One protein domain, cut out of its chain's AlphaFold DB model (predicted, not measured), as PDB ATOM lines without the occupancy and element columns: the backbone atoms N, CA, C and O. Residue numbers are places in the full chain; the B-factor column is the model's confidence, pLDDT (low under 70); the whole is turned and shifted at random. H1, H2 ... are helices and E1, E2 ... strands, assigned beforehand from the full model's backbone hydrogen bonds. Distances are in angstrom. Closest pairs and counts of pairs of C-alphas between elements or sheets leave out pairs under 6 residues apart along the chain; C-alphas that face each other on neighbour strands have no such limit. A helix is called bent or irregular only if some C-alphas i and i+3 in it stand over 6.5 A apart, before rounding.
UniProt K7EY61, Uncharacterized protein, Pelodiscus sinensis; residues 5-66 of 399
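This is residues 5 to 66 of the 399 residues of an uncharacterized protein of Pelodiscus sinensis (UniProt K7EY61). Helix H2 is the core, with a small two-strand sheet, E1 and E2, beside its residues 41 to 45; H1 lies at the side away from the sheet, reached from E1 by one long link with no named element, residues 8 to 20, and H3 lies at one far end. The 62 printed residues run E1, H1, H2, E2, H3, mixed in class, with under half in named elements. The whole is compact, radius of gyration of the C-alphas 11.4 A, spanning 31 by 23 by 18 A.

E1, residues 5 to 7, begins at C-alpha 5 (128.710, 116.269, 127.339) and is 6.5 A long. H1, residues 21 to 26, 10.4 A, is irregular: C-alphas 22 and 25 are 7.4 A apart. H2, residues 37 to 45, measures 12.2 A; E2, residues 54 to 57, 10.1 A. H3, residues 61 to 64, 5.1 A, ends at C-alpha 64 (127.886, 130.005, 115.410).

E1 and E2 are parallel, at 8 degrees; N 7 and O 56 are within hydrogen-bond range, 2.8 A. With H1 and H2 between them they form a strand-helix-strand unit, two parallel neighbour strands joined through helices, its crossover right-handed. The closest C-alphas of H2 and E2, Val 45 and Val 55, are 6.2 A apart. H1 and H2 are close but not clearly touching, Lys 26 to Val 39, C-alphas 7.2 A apart, at a steep tilt of 59 degrees, opposite ways. H3 touches no helix. Every O i to N i+4 pair is within range in H2; H1 has 0 of 2, but 2 of 3 O i to N i+3 pairs; H3 is too short for an i+4 pair.

The C-alphas farthest apart, of Gly 32 and Ser 62, are 32.9 A apart. The printed part has no cut; the link E1 to H1 is long. Residues 11 to 15 and 66 have pLDDT under 70.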
ATOM      1  N   PHE A   5     129.918 115.455 127.271       95.06
ATOM      2  CA  PHE A   5     128.710 116.269 127.339       95.06
ATOM      3  C   PHE A   5     128.217 116.554 125.920       95.06
ATOM      4  O   PHE A   5     128.990 117.023 125.085       95.06
ATOM      5  N   ILE A   6     126.946 116.261 125.648       94.31
ATOM      6  CA  ILE A   6     126.295 116.547 124.365       94.31
ATOM      7  C   ILE A   6     125.224 117.602 124.619       94.31
ATOM      8  O   ILE A   6     124.328 117.394 125.433       94.31
ATOM      9  N   PHE A   7     125.345 118.725 123.925       88.25
ATOM     10  CA  PHE A   7     124.397 119.828 123.950       88.25
ATOM     11  C   PHE A   7     123.819 119.977 122.544       88.25
ATOM     12  O   PHE A   7     124.506 120.429 121.625       88.25
ATOM     13  N   ASP A   8     122.580 119.533 122.377       84.12
ATOM     14  CA  ASP A   8     121.866 119.587 121.104       84.12
ATOM     15  C   ASP A   8     121.092 120.911 120.997       84.12
ATOM     16  O   ASP A   8     120.439 121.307 121.959       84.12
ATOM     17  N   GLY A   9     121.205 121.618 119.871       78.12
ATOM     18  CA  GLY A   9     120.446 122.835 119.578       78.12
ATOM     19  C   GLY A   9     120.943 124.096 120.290       78.12
ATOM     20  O   GLY A   9     120.161 124.818 120.895       78.12
ATOM     21  N   LEU A  10     122.233 124.442 120.218       77.38
ATOM     22  CA  LEU A  10     122.748 125.677 120.841       77.38
ATOM     23  C   LEU A  10     122.053 126.956 120.328       77.38
ATOM     24  O   LEU A  10     121.975 127.956 121.045       77.38
ATOM     25  N   ASP A  11     121.538 126.949 119.099       68.19
ATOM     26  CA  ASP A  11     120.750 128.060 118.545       68.19
ATOM     27  C   ASP A  11     119.414 128.278 119.256       68.19
ATOM     28  O   ASP A  11     118.854 129.369 119.164       68.19
ATOM     29  N   GLU A  12     118.964 127.304 120.040       65.75
ATOM     30  CA  GLU A  12     117.773 127.385 120.881       65.75
ATOM     31  C   GLU A  12     118.048 128.107 122.215       65.75
ATOM     32  O   GLU A  12     117.116 128.422 122.965       65.75
ATOM     33  N   SER A  13     119.316 128.432 122.514       67.56
ATOM     34  CA  SER A  13     119.705 129.120 123.747       67.56
ATOM     35  C   SER A  13     119.570 130.660 123.683       67.56
ATOM     36  O   SER A  13     120.006 131.321 122.733       67.56
ATOM     37  N   ARG A  14     119.016 131.249 124.759       59.09
ATOM     38  CA  ARG A  14     118.752 132.681 125.039       59.09
ATOM     39  C   ARG A  14     120.043 133.436 125.200       59.09
ATOM     40  O   ARG A  14     120.116 134.605 124.845       59.09
ATOM     41  N   THR A  15     121.005 132.800 125.850       69.06
ATOM     42  CA  THR A  15     122.227 133.455 126.286       69.06
ATOM     43  C   THR A  15     123.368 132.972 125.433       69.06
ATOM     44  O   THR A  15     123.610 131.769 125.340       69.06
ATOM     45  N   ASP A  16     124.091 133.912 124.845       77.50
ATOM     46  CA  ASP A  16     125.327 133.569 124.171       77.50
ATOM     47  C   ASP A  16     126.311 132.975 125.178       77.50
ATOM     48  O   ASP A  16     126.374 133.365 126.351       77.50
ATOM     49  N   LEU A  17     127.066 131.984 124.718       83.62
ATOM     50  CA  LEU A  17     128.097 131.384 125.539       83.62
ATOM     51  C   LEU A  17     129.238 132.402 125.699       83.62
ATOM     52  O   LEU A  17     129.749 132.874 124.678       83.62
ATOM     53  N   PRO A  18     129.682 132.712 126.934       84.62
ATOM     54  CA  PRO A  18     130.789 133.633 127.186       84.62
ATOM     55  C   PRO A  18     132.128 132.981 126.809       84.62
ATOM     56  O   PRO A  18     132.917 132.555 127.651       84.62
ATOM     57  N   LEU A  19     132.350 132.830 125.504       82.19
ATOM     58  CA  LEU A  19     133.493 132.134 124.918       82.19
ATOM     59  C   LEU A  19     134.608 133.098 124.494       82.19
ATOM     60  O   LEU A  19     135.679 132.634 124.093       82.19
ATOM     61  N   ARG A  20     134.385 134.411 124.607       81.31
ATOM     62  CA  ARG A  20     135.392 135.439 124.321       81.31
ATOM     63  C   ARG A  20     136.486 135.440 125.381       81.31
ATOM     64  O   ARG A  20     136.231 135.162 126.555       81.31
ATOM     65  N   LYS A  21     137.715 135.779 124.987       72.81
ATOM     66  CA  LYS A  21     138.873 135.787 125.909       72.81
ATOM     67  C   LYS A  21     138.667 136.693 127.128       72.81
ATOM     68  O   LYS A  21     139.040 136.321 128.236       72.81
ATOM     69  N   GLU A  22     138.026 137.841 126.934       75.62
ATOM     70  CA  GLU A  22     137.748 138.852 127.968       75.62
ATOM     71  C   GLU A  22     136.766 138.362 129.050       75.62
ATOM     72  O   GLU A  22     136.681 138.921 130.147       75.62
ATOM     73  N   GLU A  23     136.035 137.281 128.773       77.25
ATOM     74  CA  GLU A  23     135.021 136.722 129.663       77.25
ATOM     75  C   GLU A  23     135.520 135.519 130.473       77.25
ATOM     76  O   GLU A  23     134.784 135.002 131.314       77.25
ATOM     77  N   ALA A  24     136.786 135.118 130.296       72.44
ATOM     78  CA  ALA A  24     137.391 133.961 130.966       72.44
ATOM     79  C   ALA A  24     137.309 134.033 132.503       72.44
ATOM     80  O   ALA A  24     137.148 133.017 133.174       72.44
ATOM     81  N   GLN A  25     137.344 135.242 133.062       75.12
ATOM     82  CA  GLN A  25     137.204 135.512 134.496       75.12
ATOM     83  C   GLN A  25     135.807 135.201 135.071       75.12
ATOM     84  O   GLN A  25     135.648 135.119 136.287       75.12
ATOM     85  N   LYS A  26     134.786 135.020 134.221       82.19
ATOM     86  CA  LYS A  26     133.411 134.699 134.640       82.19
ATOM     87  C   LYS A  26     133.162 133.190 134.786       82.19
ATOM     88  O   LYS A  26     132.124 132.821 135.342       82.19
ATOM     89  N   LEU A  27     134.079 132.351 134.289       90.06
ATOM     90  CA  LEU A  27     133.934 130.896 134.179       90.06
ATOM     91  C   LEU A  27     134.013 130.177 135.537       90.06
ATOM     92  O   LEU A  27     134.599 130.672 136.499       90.06
ATOM     93  N   CYS A  28     133.422 128.986 135.605       92.38
ATOM     94  CA  CYS A  28     133.531 128.079 136.742       92.38
ATOM     95  C   CYS A  28     134.947 127.501 136.833       92.38
ATOM     96  O   CYS A  28     135.548 127.145 135.812       92.38
ATOM     97  N   LEU A  29     135.438 127.342 138.061       89.69
ATOM     98  CA  LEU A  29     136.740 126.743 138.371       89.69
ATOM     99  C   LEU A  29     136.598 125.413 139.122       89.69
ATOM    100  O   LEU A  29     137.523 124.601 139.110       89.69
ATOM    101  N   LYS A  30     135.449 125.167 139.768       91.81
ATOM    102  CA  LYS A  30     135.177 123.928 140.513       91.81
ATOM    103  C   LYS A  30     133.730 123.432 140.331       91.81
ATOM    104  O   LYS A  30     132.828 124.247 140.157       91.81
ATOM    105  N   PRO A  31     133.469 122.111 140.436       87.81
ATOM    106  CA  PRO A  31     132.130 121.520 140.259       87.81
ATOM    107  C   PRO A  31     131.021 121.999 141.212       87.81
ATOM    108  O   PRO A  31     129.861 121.693 140.971       87.81
ATOM    109  N   GLY A  32     131.354 122.733 142.277       89.69
ATOM    110  CA  GLY A  32     130.381 123.311 143.214       89.69
ATOM    111  C   GLY A  32     130.014 124.774 142.939       89.69
ATOM    112  O   GLY A  32     129.279 125.362 143.727       89.69
ATOM    113  N   ASP A  33     130.550 125.386 141.879       91.06
ATOM    114  CA  ASP A  33     130.247 126.779 141.546       91.06
ATOM    115  C   ASP A  33     128.809 126.916 141.017       91.06
ATOM    116  O   ASP A  33     128.440 126.305 140.014       91.06
ATOM    117  N   VAL A  34     128.002 127.766 141.661       92.31
ATOM    118  CA  VAL A  34     126.633 128.079 141.219       92.31
ATOM    119  C   VAL A  34     126.685 129.232 140.217       92.31
ATOM    120  O   VAL A  34     126.938 130.383 140.580       92.31
ATOM    121  N   LYS A  35     126.479 128.918 138.936       90.38
ATOM    122  CA  LYS A  35     126.535 129.865 137.812       90.38
ATOM    123  C   LYS A  35     125.425 129.572 136.791       90.38
ATOM    124  O   LYS A  35     124.904 128.457 136.776       90.38
ATOM    125  N   PRO A  36     125.071 130.537 135.920       88.62
ATOM    126  CA  PRO A  36     124.163 130.286 134.801       88.62
ATOM    127  C   PRO A  36     124.644 129.138 133.901       88.62
ATOM    128  O   PRO A  36     125.850 128.947 133.734       88.62
ATOM    129  N   ILE A  37     123.710 128.417 133.270       87.06
ATOM    130  CA  ILE A  37     124.017 127.262 132.406       87.06
ATOM    131  C   ILE A  37     124.993 127.643 131.289       87.06
ATOM    132  O   ILE A  37     125.959 126.923 131.068       87.06
ATOM    133  N   SER A  38     124.821 128.798 130.646       86.50
ATOM    134  CA  SER A  38     125.745 129.275 129.607       86.50
ATOM    135  C   SER A  38     127.182 129.432 130.098       86.50
ATOM    136  O   SER A  38     128.118 129.094 129.376       86.50
ATOM    137  N   VAL A  39     127.377 129.865 131.347       90.88
ATOM    138  CA  VAL A  39     128.701 129.934 131.979       90.88
ATOM    139  C   VAL A  39     129.239 128.531 132.244       90.88
ATOM    140  O   VAL A  39     130.411 128.281 131.979       90.88
ATOM    141  N   ILE A  40     128.408 127.598 132.717       92.62
ATOM    142  CA  ILE A  40     128.813 126.203 132.947       92.62
ATOM    143  C   ILE A  40     129.232 125.543 131.626       92.62
ATOM    144  O   ILE A  40     130.331 124.998 131.543       92.62
ATOM    145  N   VAL A  41     128.413 125.654 130.576       91.94
ATOM    146  CA  VAL A  41     128.706 125.130 129.232       91.94
ATOM    147  C   VAL A  41     129.991 125.750 128.688       91.94
ATOM    148  O   VAL A  41     130.888 125.021 128.270       91.94
ATOM    149  N   ALA A  42     130.147 127.076 128.769       91.50
ATOM    150  CA  ALA A  42     131.380 127.745 128.357       91.50
ATOM    151  C   ALA A  42     132.603 127.277 129.164       91.50
ATOM    152  O   ALA A  42     133.681 127.122 128.596       91.50
ATOM    153  N   SER A  43     132.440 126.987 130.457       93.69
ATOM    154  CA  SER A  43     133.515 126.488 131.328       93.69
ATOM    155  C   SER A  43     133.952 125.070 130.959       93.69
ATOM    156  O   SER A  43     135.144 124.761 131.019       93.69
ATOM    157  N   LEU A  44     133.009 124.217 130.545       94.06
ATOM    158  CA  LEU A  44     133.296 122.886 130.004       94.06
ATOM    159  C   LEU A  44     134.005 122.995 128.645       94.06
ATOM    160  O   LEU A  44     135.040 122.367 128.433       94.06
ATOM    161  N   VAL A  45     133.508 123.849 127.743       91.88
ATOM    162  CA  VAL A  45     134.120 124.088 126.421       91.88
ATOM    163  C   VAL A  45     135.550 124.621 126.560       91.88
ATOM    164  O   VAL A  45     136.460 124.126 125.901       91.88
ATOM    165  N   LYS A  46     135.772 125.592 127.454       90.69
ATOM    166  CA  LYS A  46     137.086 126.200 127.731       90.69
ATOM    167  C   LYS A  46     137.970 125.368 128.661       90.69
ATOM    168  O   LYS A  46     139.092 125.782 128.940       90.69
ATOM    169  N   GLN A  47     137.490 124.217 129.137       91.06
ATOM    170  CA  GLN A  47     138.226 123.317 130.031       91.06
ATOM    171  C   GLN A  47     138.674 123.989 131.347       91.06
ATOM    172  O   GLN A  47     139.677 123.600 131.949       91.06
ATOM    173  N   THR A  48     137.945 124.997 131.829       92.38
ATOM    174  CA  THR A  48     138.154 125.540 133.185       92.38
ATOM    175  C   THR A  48     137.448 124.686 134.234       92.38
ATOM    176  O   THR A  48     137.906 124.604 135.372       92.38
ATOM    177  N   LEU A  49     136.388 123.985 133.822       93.19
ATOM    178  CA  LEU A  49     135.626 123.039 134.622       93.19
ATOM    179  C   LEU A  49     135.770 121.623 134.043       93.19
ATOM    180  O   LEU A  49     135.640 121.437 132.839       93.19
ATOM    181  N   LEU A  50     136.008 120.628 134.908       92.75
ATOM    182  CA  LEU A  50     136.131 119.205 134.538       92.75
ATOM    183  C   LEU A  50     137.136 118.945 133.396       92.75
ATOM    184  O   LEU A  50     136.809 118.310 132.395       92.75
ATOM    185  N   LYS A  51     138.374 119.425 133.572       91.88
ATOM    186  CA  LYS A  51     139.487 119.241 132.624       91.88
ATOM    187  C   LYS A  51     139.595 117.796 132.126       91.88
ATOM    188  O   LYS A  51     139.651 116.864 132.927       91.88
ATOM    189  N   GLY A  52     139.681 117.634 130.809       91.56
ATOM    190  CA  GLY A  52     139.741 116.340 130.130       91.56
ATOM    191  C   GLY A  52     138.380 115.792 129.693       91.56
ATOM    192  O   GLY A  52     138.333 114.693 129.144       91.56
ATOM    193  N   CYS A  53     137.279 116.519 129.917       94.12
ATOM    194  CA  CYS A  53     135.984 116.172 129.337       94.12
ATOM    195  C   CYS A  53     135.904 116.565 127.855       94.12
ATOM    196  O   CYS A  53     136.535 117.523 127.406       94.12
ATOM    197  N   SER A  54     135.074 115.847 127.109       95.06
ATOM    198  CA  SER A  54     134.696 116.186 125.741       95.06
ATOM    199  C   SER A  54     133.352 116.905 125.738       95.06
ATOM    200  O   SER A  54     132.453 116.556 126.504       95.06
ATOM    201  N   VAL A  55     133.198 117.878 124.844       94.25
ATOM    202  CA  VAL A  55     131.941 118.604 124.637       94.25
ATOM    203  C   VAL A  55     131.587 118.565 123.154       94.25
ATOM    204  O   VAL A  55     132.403 118.956 122.319       94.25
ATOM    205  N   LEU A  56     130.383 118.093 122.835       94.50
ATOM    206  CA  LEU A  56     129.786 118.140 121.503       94.50
ATOM    207  C   LEU A  56     128.604 119.109 121.528       94.50
ATOM    208  O   LEU A  56     127.713 118.970 122.362       94.50
ATOM    209  N   LEU A  57     128.610 120.076 120.614       90.31
ATOM    210  CA  LEU A  57     127.553 121.071 120.442       90.31
ATOM    211  C   LEU A  57     127.004 120.958 119.021       90.31
ATOM    212  O   LEU A  57     127.791 120.911 118.072       90.31
ATOM    213  N   THR A  58     125.685 120.948 118.866       90.25
ATOM    214  CA  THR A  58     125.033 121.133 117.560       90.25
ATOM    215  C   THR A  58     124.415 122.528 117.514       90.25
ATOM    216  O   THR A  58     124.027 123.077 118.546       90.25
ATOM    217  N   SER A  59     124.389 123.159 116.340       84.12
ATOM    218  CA  SER A  59     123.746 124.463 116.180       84.12
ATOM    219  C   SER A  59     123.514 124.823 114.716       84.12
ATOM    220  O   SER A  59     124.276 124.395 113.844       84.12
ATOM    221  N   ARG A  60     122.530 125.683 114.440       79.25
ATOM    222  CA  ARG A  60     122.430 126.381 113.151       79.25
ATOM    223  C   ARG A  60     123.649 127.285 112.910       79.25
ATOM    224  O   ARG A  60     124.096 127.975 113.830       79.25
ATOM    225  N   PRO A  61     124.137 127.393 111.657       77.75
ATOM    226  CA  PRO A  61     125.307 128.215 111.334       77.75
ATOM    227  C   PRO A  61     125.195 129.679 111.781       77.75
ATOM    228  O   PRO A  61     126.189 130.275 112.186       77.75
ATOM    229  N   SER A  62     123.988 130.254 111.757       73.94
ATOM    230  CA  SER A  62     123.740 131.648 112.141       73.94
ATOM    231  C   SER A  62     124.112 131.956 113.594       73.94
ATOM    232  O   SER A  62     124.643 133.031 113.859       73.94
ATOM    233  N   LYS A  63     123.896 131.022 114.529       74.94
ATOM    234  CA  LYS A  63     124.271 131.200 115.943       74.94
ATOM    235  C   LYS A  63     125.778 131.046 116.158       74.94
ATOM    236  O   LYS A  63     126.345 131.683 117.040       74.94
ATOM    237  N   LEU A  64     126.441 130.239 115.328       75.81
ATOM    238  CA  LEU A  64     127.886 130.005 115.410       75.81
ATOM    239  C   LEU A  64     128.718 131.099 114.728       75.81
ATOM    240  O   LEU A  64     129.890 131.255 115.062       75.81
ATOM    241  N   ALA A  65     128.129 131.873 113.812       70.62
ATOM    242  CA  ALA A  65     128.828 132.900 113.034       70.62
ATOM    243  C   ALA A  65     129.499 133.992 113.893       70.62
ATOM    244  O   ALA A  65     130.468 134.604 113.456       70.62
ATOM    245  N   GLY A  66     129.001 134.230 115.111       68.19
ATOM    246  CA  GLY A  66     129.550 135.215 116.051       68.19
ATOM    247  C   GLY A  66     130.633 134.685 116.999       68.19
ATOM    248  O   GLY A  66     131.098 135.439 117.857       68.19
TER     249      GLY A  66